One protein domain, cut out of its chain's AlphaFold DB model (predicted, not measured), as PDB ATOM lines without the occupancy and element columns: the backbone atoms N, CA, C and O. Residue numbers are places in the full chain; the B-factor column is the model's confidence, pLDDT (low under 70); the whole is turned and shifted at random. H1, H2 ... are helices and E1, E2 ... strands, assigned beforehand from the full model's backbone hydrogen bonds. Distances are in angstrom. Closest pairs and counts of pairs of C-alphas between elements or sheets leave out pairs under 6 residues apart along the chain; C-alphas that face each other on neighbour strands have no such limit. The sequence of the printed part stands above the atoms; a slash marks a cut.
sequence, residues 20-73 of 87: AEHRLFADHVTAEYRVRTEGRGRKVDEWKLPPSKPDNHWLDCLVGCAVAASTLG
ATOM      1  N   ALA A  20      -4.145  48.064 -31.342       70.38
ATOM      2  CA  ALA A  20      -3.031  47.166 -31.653       70.38
ATOM      3  C   ALA A  20      -1.830  47.336 -30.699       70.38
ATOM      4  O   ALA A  20      -1.188  46.348 -30.351       70.38
ATOM      5  N   GLU A  21      -1.560  48.558 -30.231       74.31
ATOM      6  CA  GLU A  21      -0.453  48.860 -29.310       74.31
ATOM      7  C   GLU A  21      -0.739  48.295 -27.911       74.31
ATOM      8  O   GLU A  21       0.136  47.701 -27.285       74.31
ATOM      9  N   HIS A  22      -2.003  48.356 -27.472       75.44
ATOM     10  CA  HIS A  22      -2.460  47.697 -26.242       75.44
ATOM     11  C   HIS A  22      -2.270  46.191 -26.269       75.44
ATOM     12  O   HIS A  22      -1.922  45.593 -25.254       75.44
ATOM     13  N   ARG A  23      -2.536  45.577 -27.422       76.19
ATOM     14  CA  ARG A  23      -2.427  44.134 -27.577       76.19
ATOM     15  C   ARG A  23      -0.977  43.682 -27.506       76.19
ATOM     16  O   ARG A  23      -0.687  42.768 -26.750       76.19
ATOM     17  N   LEU A  24      -0.079  44.374 -28.208       79.94
ATOM     18  CA  LEU A  24       1.354  44.090 -28.149       79.94
ATOM     19  C   LEU A  24       1.878  44.210 -26.710       79.94
ATOM     20  O   LEU A  24       2.538  43.303 -26.213       79.94
ATOM     21  N   PHE A  25       1.522  45.289 -26.011       74.06
ATOM     22  CA  PHE A  25       1.894  45.477 -24.610       74.06
ATOM     23  C   PHE A  25       1.350  44.363 -23.702       74.06
ATOM     24  O   PHE A  25       2.097  43.813 -22.896       74.06
ATOM     25  N   ALA A  26       0.075  43.992 -23.849       78.06
ATOM     26  CA  ALA A  26      -0.522  42.905 -23.077       78.06
ATOM     27  C   ALA A  26       0.165  41.558 -23.354       78.06
ATOM     28  O   ALA A  26       0.450  40.812 -22.416       78.06
ATOM     29  N   ASP A  27       0.486  41.270 -24.617       77.56
ATOM     30  CA  ASP A  27       1.178  40.045 -25.023       77.56
ATOM     31  C   ASP A  27       2.588  39.969 -24.410       77.56
ATOM     32  O   ASP A  27       3.011  38.892 -23.990       77.56
ATOM     33  N   HIS A  28       3.298  41.100 -24.298       78.81
ATOM     34  CA  HIS A  28       4.592  41.168 -23.612       78.81
ATOM     35  C   HIS A  28       4.454  41.027 -22.091       78.81
ATOM     36  O   HIS A  28       5.162  40.225 -21.495       78.81
ATOM     37  N   VAL A  29       3.529  41.734 -21.441       72.50
ATOM     38  CA  VAL A  29       3.364  41.662 -19.974       72.50
ATOM     39  C   VAL A  29       2.918  40.269 -19.506       72.50
ATOM     40  O   VAL A  29       3.253  39.847 -18.403       72.50
ATOM     41  N   THR A  30       2.191  39.529 -20.345       73.25
ATOM     42  CA  THR A  30       1.684  38.177 -20.037       73.25
ATOM     43  C   THR A  30       2.534  37.042 -20.609       73.25
ATOM     44  O   THR A  30       2.155  35.875 -20.509       73.25
ATOM     45  N   ALA A  31       3.677  37.351 -21.229       71.88
ATOM     46  CA  ALA A  31       4.524  36.338 -21.854       71.88
ATOM     47  C   ALA A  31       5.213  35.415 -20.836       71.88
ATOM     48  O   ALA A  31       5.556  34.281 -21.185       71.88
ATOM     49  N   GLU A  32       5.423  35.896 -19.612       72.69
ATOM     50  CA  GLU A  32       5.979  35.123 -18.509       72.69
ATOM     51  C   GLU A  32       4.889  34.347 -17.776       72.69
ATOM     52  O   GLU A  32       3.761  34.816 -17.606       72.69
ATOM     53  N   TYR A  33       5.235  33.152 -17.306       68.44
ATOM     54  CA  TYR A  33       4.320  32.332 -16.530       68.44
ATOM     55  C   TYR A  33       4.838  32.157 -15.106       68.44
ATOM     56  O   TYR A  33       6.004  31.846 -14.854       68.44
ATOM     57  N   ARG A  34       3.920  32.336 -14.158       64.62
ATOM     58  CA  ARG A  34       4.139  32.072 -12.738       64.62
ATOM     59  C   ARG A  34       4.046  30.570 -12.480       64.62
ATOM     60  O   ARG A  34       2.989  29.968 -12.671       64.62
ATOM     61  N   VAL A  35       5.113  29.990 -11.945       72.94
ATOM     62  CA  VAL A  35       5.129  28.639 -11.380       72.94
ATOM     63  C   VAL A  35       5.177  28.751  -9.866       72.94
ATOM     64  O   VAL A  35       6.118  29.297  -9.295       72.94
ATOM     65  N   ARG A  36       4.152  28.221  -9.196       69.31
ATOM     66  CA  ARG A  36       4.173  28.121  -7.740       69.31
ATOM     67  C   ARG A  36       5.062  26.950  -7.344       69.31
ATOM     68  O   ARG A  36       4.682  25.799  -7.548       69.31
ATOM     69  N   THR A  37       6.223  27.248  -6.776       70.94
ATOM     70  CA  THR A  37       7.172  26.239  -6.307       70.94
ATOM     71  C   THR A  37       7.140  26.212  -4.780       70.94
ATOM     72  O   THR A  37       7.323  27.227  -4.105       70.94
ATOM     73  N   GLU A  38       6.883  25.038  -4.206       69.44
ATOM     74  CA  GLU A  38       6.949  24.829  -2.759       69.44
ATOM     75  C   GLU A  38       8.280  24.144  -2.429       69.44
ATOM     76  O   GLU A  38       8.539  23.020  -2.853       69.44
ATOM     77  N   GLY A  39       9.160  24.841  -1.708       65.88
ATOM     78  CA  GLY A  39      10.509  24.363  -1.408       65.88
ATOM     79  C   GLY A  39      10.980  24.827  -0.032       65.88
ATOM     80  O   GLY A  39      10.827  25.992   0.330       65.88
ATOM     81  N   ARG A  40      11.562  23.906   0.754       65.62
ATOM     82  CA  ARG A  40      12.111  24.166   2.105       65.62
ATOM     83  C   ARG A  40      11.136  24.902   3.043       65.62
ATOM     84  O   ARG A  40      11.508  25.875   3.692       65.62
ATOM     85  N   GLY A  41       9.875  24.465   3.080       77.06
ATOM     86  CA  GLY A  41       8.852  25.022   3.976       77.06
ATOM     87  C   GLY A  41       8.348  26.424   3.608       77.06
ATOM     88  O   GLY A  41       7.634  27.031   4.401       77.06
ATOM     89  N   ARG A  42       8.693  26.954   2.425       65.94
ATOM     90  CA  ARG A  42       8.204  28.247   1.924       65.94
ATOM     91  C   ARG A  42       7.490  28.061   0.588       65.94
ATOM     92  O   ARG A  42       7.917  27.269  -0.250       65.94
ATOM     93  N   LYS A  43       6.398  28.806   0.400       68.56
ATOM     94  CA  LYS A  43       5.673  28.892  -0.871       68.56
ATOM     95  C   LYS A  43       6.190  30.119  -1.607       68.56
ATOM     96  O   LYS A  43       5.942  31.230  -1.146       68.56
ATOM     97  N   VAL A  44       6.923  29.917  -2.696       75.50
ATOM     98  CA  VAL A  44       7.439  31.005  -3.530       75.50
ATOM     99  C   VAL A  44       6.797  30.901  -4.905       75.50
ATOM    100  O   VAL A  44       6.590  29.812  -5.437       75.50
ATOM    101  N   ASP A  45       6.443  32.051  -5.457       73.88
ATOM    102  CA  ASP A  45       5.983  32.158  -6.830       73.88
ATOM    103  C   ASP A  45       7.186  32.529  -7.700       73.88
ATOM    104  O   ASP A  45       7.681  33.652  -7.640       73.88
ATOM    105  N   GLU A  46       7.697  31.556  -8.454       75.62
ATOM    106  CA  GLU A  46       8.805  31.751  -9.389       75.62
ATOM    107  C   GLU A  46       8.252  32.154 -10.754       75.62
ATOM    108  O   GLU A  46       7.423  31.450 -11.335       75.62
ATOM    109  N   TRP A  47       8.736  33.271 -11.287       71.00
ATOM    110  CA  TRP A  47       8.455  33.691 -12.655       71.00
ATOM    111  C   TRP A  47       9.503  33.078 -13.580       71.00
ATOM    112  O   TRP A  47      10.703  33.167 -13.316       71.00
ATOM    113  N   LYS A  48       9.048  32.364 -14.614       67.56
ATOM    114  CA  LYS A  48       9.922  31.693 -15.583       67.56
ATOM    115  C   LYS A  48       9.567  32.120 -16.998       67.56
ATOM    116  O   LYS A  48       8.397  32.283 -17.348       67.56
ATOM    117  N   LEU A  49      10.602  32.244 -17.821       68.69
ATOM    118  CA  LEU A  49      10.470  32.479 -19.252       68.69
ATOM    119  C   LEU A  49      10.162  31.154 -19.960       68.69
ATOM    120  O   LEU A  49      10.806  30.141 -19.668       68.69
ATOM    121  N   PRO A  50       9.195  31.121 -20.894       68.50
ATOM    122  CA  PRO A  50       8.988  29.958 -21.740       68.50
ATOM    123  C   PRO A  50      10.258  29.676 -22.549       68.50
ATOM    124  O   PRO A  50      10.790  30.601 -23.159       68.50
ATOM    125  N   PRO A  51      10.710  28.415 -22.659       66.50
ATOM    126  CA  PRO A  51      11.927  28.073 -23.399       66.50
ATOM    127  C   PRO A  51      11.868  28.428 -24.897       66.50
ATOM    128  O   PRO A  51      12.888  28.402 -25.576       66.50
ATOM    129  N   SER A  52      10.683  28.756 -25.425       66.38
ATOM    130  CA  SER A  52      10.449  29.160 -26.814       66.38
ATOM    131  C   SER A  52      10.468  30.674 -27.056       66.38
ATOM    132  O   SER A  52      10.306  31.088 -28.204       66.38
ATOM    133  N   LYS A  53      10.623  31.507 -26.018       64.19
ATOM    134  CA  LYS A  53      10.591  32.968 -26.148       64.19
ATOM    135  C   LYS A  53      11.880  33.600 -25.610       64.19
ATOM    136  O   LYS A  53      12.355  33.178 -24.560       64.19
ATOM    137  N   PRO A  54      12.450  34.594 -26.319       62.84
ATOM    138  CA  PRO A  54      13.582  35.359 -25.813       62.84
ATOM    139  C   PRO A  54      13.193  36.161 -24.564       62.84
ATOM    140  O   PRO A  54      12.008  36.401 -24.318       62.84
ATOM    141  N   ASP A  55      14.211  36.552 -23.800       61.38
ATOM    142  CA  ASP A  55      14.084  37.271 -22.531       61.38
ATOM    143  C   ASP A  55      13.224  38.539 -22.660       61.38
ATOM    144  O   ASP A  55      13.310  39.264 -23.657       61.38
ATOM    145  N   ASN A  56      12.362  38.785 -21.676       69.06
ATOM    146  CA  ASN A  56      11.321  39.803 -21.764       69.06
ATOM    147  C   ASN A  56      11.083  40.513 -20.425       69.06
ATOM    148  O   ASN A  56      10.038  40.364 -19.812       69.06
ATOM    149  N   HIS A  57      12.008  41.384 -20.031       72.12
ATOM    150  CA  HIS A  57      11.952  42.165 -18.781       72.12
ATOM    151  C   HIS A  57      10.904  43.293 -18.743       72.12
ATOM    152  O   HIS A  57      11.020  44.245 -17.971       72.12
ATOM    153  N   TRP A  58       9.885  43.263 -19.601       75.00
ATOM    154  CA  TRP A  58       8.895  44.342 -19.669       75.00
ATOM    155  C   TRP A  58       8.044  44.410 -18.401       75.00
ATOM    156  O   TRP A  58       7.684  45.506 -17.960       75.00
ATOM    157  N   LEU A  59       7.763  43.255 -17.790       76.50
ATOM    158  CA  LEU A  59       7.085  43.193 -16.501       76.50
ATOM    159  C   LEU A  59       7.963  43.788 -15.392       76.50
ATOM    160  O   LEU A  59       7.478  44.623 -14.629       76.50
ATOM    161  N   ASP A  60       9.253  43.441 -15.356       79.38
ATOM    162  CA  ASP A  60      10.211  43.993 -14.390       79.38
ATOM    163  C   ASP A  60      10.302  45.521 -14.493       79.38
ATOM    164  O   ASP A  60      10.224  46.226 -13.484       79.38
ATOM    165  N   CYS A  61      10.402  46.059 -15.713       84.44
ATOM    166  CA  CYS A  61      10.421  47.503 -15.941       84.44
ATOM    167  C   CYS A  61       9.126  48.181 -15.467       84.44
ATOM    168  O   CYS A  61       9.185  49.232 -14.828       84.44
ATOM    169  N   LEU A  62       7.959  47.589 -15.743       83.69
ATOM    170  CA  LEU A  62       6.671  48.133 -15.305       83.69
ATOM    171  C   LEU A  62       6.558  48.151 -13.774       83.69
ATOM    172  O   LEU A  62       6.167  49.168 -13.196       83.69
ATOM    173  N   VAL A  63       6.925  47.048 -13.119       84.75
ATOM    174  CA  VAL A  63       6.922  46.935 -11.656       84.75
ATOM    175  C   VAL A  63       7.914  47.923 -11.041       84.75
ATOM    176  O   VAL A  63       7.563  48.617 -10.090       84.75
ATOM    177  N   GLY A  64       9.113  48.063 -11.613       84.31
ATOM    178  CA  GLY A  64      10.110  49.039 -11.172       84.31
ATOM    179  C   GLY A  64       9.593  50.478 -11.229       84.31
ATOM    180  O   GLY A  64       9.719  51.220 -10.254       84.31
ATOM    181  N   CYS A  65       8.928  50.854 -12.324       87.00
ATOM    182  CA  CYS A  65       8.275  52.157 -12.450       87.00
ATOM    183  C   CYS A  65       7.169  52.357 -11.402       87.00
ATOM    184  O   CYS A  65       7.081  53.431 -10.807       87.00
ATOM    185  N   ALA A  66       6.353  51.333 -11.131       84.56
ATOM    186  CA  ALA A  66       5.301  51.405 -10.116       84.56
ATOM    187  C   ALA A  66       5.867  51.553  -8.689       84.56
ATOM    188  O   ALA A  66       5.360  52.349  -7.898       84.56
ATOM    189  N   VAL A  67       6.951  50.839  -8.364       87.75
ATOM    190  CA  VAL A  67       7.651  50.955  -7.073       87.75
ATOM    191  C   VAL A  67       8.282  52.337  -6.911       87.75
ATOM    192  O   VAL A  67       8.168  52.942  -5.843       87.75
ATOM    193  N   ALA A  68       8.913  52.864  -7.964       85.75
ATOM    194  CA  ALA A  68       9.478  54.209  -7.956       85.75
ATOM    195  C   ALA A  68       8.385  55.271  -7.759       85.75
ATOM    196  O   ALA A  68       8.533  56.144  -6.910       85.75
ATOM    197  N   ALA A  69       7.260  55.153  -8.469       85.75
ATOM    198  CA  ALA A  69       6.100  56.029  -8.311       85.75
ATOM    199  C   ALA A  69       5.557  56.011  -6.870       85.75
ATOM    200  O   ALA A  69       5.371  57.072  -6.280       85.75
ATOM    201  N   SER A  70       5.397  54.826  -6.275       82.88
ATOM    202  CA  SER A  70       4.969  54.671  -4.877       82.88
ATOM    203  C   SER A  70       5.959  55.305  -3.891       82.88
ATOM    204  O   SER A  70       5.566  56.067  -3.011       82.88
ATOM    205  N   THR A  71       7.261  55.075  -4.090       86.12
ATOM    206  CA  THR A  71       8.326  55.646  -3.245       86.12
ATOM    207  C   THR A  71       8.381  57.174  -3.344       86.12
ATOM    208  O   THR A  71       8.682  57.849  -2.362       86.12
ATOM    209  N   LEU A  72       8.063  57.730  -4.516       88.38
ATOM    210  CA  LEU A  72       7.975  59.172  -4.762       88.38
ATOM    211  C   LEU A  72       6.632  59.787  -4.323       88.38
ATOM    212  O   LEU A  72       6.464  60.998  -4.439       88.38
ATOM    213  N   GLY A  73       5.679  58.987  -3.831       83.31
ATOM    214  CA  GLY A  73       4.363  59.462  -3.396       83.31
ATOM    215  C   GLY A  73       3.401  59.800  -4.541       83.31
ATOM    216  O   GLY A  73       2.451  60.556  -4.346       83.31
TER     217      GLY A  73
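This is residues 20 to 73 of the 87 residues of an uncharacterized protein of marine sediment metagenome (UniProt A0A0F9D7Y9). Two helices, H1 and H2, meet near their ends in an open corner of about perpendicular lines, and a two-stranded hairpin, E1 and E2, reaches away from that corner as a long arm. The far part of H2 sticks out: residues 63 to 73, of which 63 to 71 belong to H2, stand free. The printed part has 54 residues, with two named helices and two named strands in the order H1, E1, E2, H2; the one sheet has the order E1 - E2, antiparallel, and the class is mixed, helices and strands. The whole is loose, with a radius of gyration of the C-alphas of 14.1 A, and flat, spanning 39 by 36 by 15 A.

H1, residues 20 to 29, is joined by a tight link of 3 residues to E1, residues 33 to 39. E1 forms a hairpin with E2, residues 42 to 48, across a tight link of 2 residues. These strands are antiparallel, with 150 degrees between their directions; N 35 and O 46 are 2.8 A apart and N 44 and O 37 are 3.1 A apart, both within hydrogen-bond range. A short link of 9 residues leads from E2 to H2, residues 58 to 71. H2 touches H1 with residues 58 to 59 alone. The two helices touch only at their ends, where the closest C-alphas, those of Val 29 and Leu 59, are 5.3 A apart. Their lines stand about perpendicular, at 86 degrees. H1 and E2 are apart, and so are E1 and H2. In H1 and H2 every O i to N i+4 pair is within hydrogen-bond range.

H1 begins at C-alpha 20, (-3.031, 47.166, -31.653), and is 14.4 A long from first to last C-alpha. E1 measures 18.2 A and ends at C-alpha 39, (10.509, 24.363, -1.408); E2 measures 17.9 A. H2, 19.9 A long, ends at C-alpha 71, (8.326, 55.646, -3.245).

The two C-alphas farthest apart, those of Ala 20 and Gly 41, are 43.6 A apart. The printed part has no cut and no long link. Its mean pLDDT is 74.8, and 17 residues are under 70, among them residues 48 to 56.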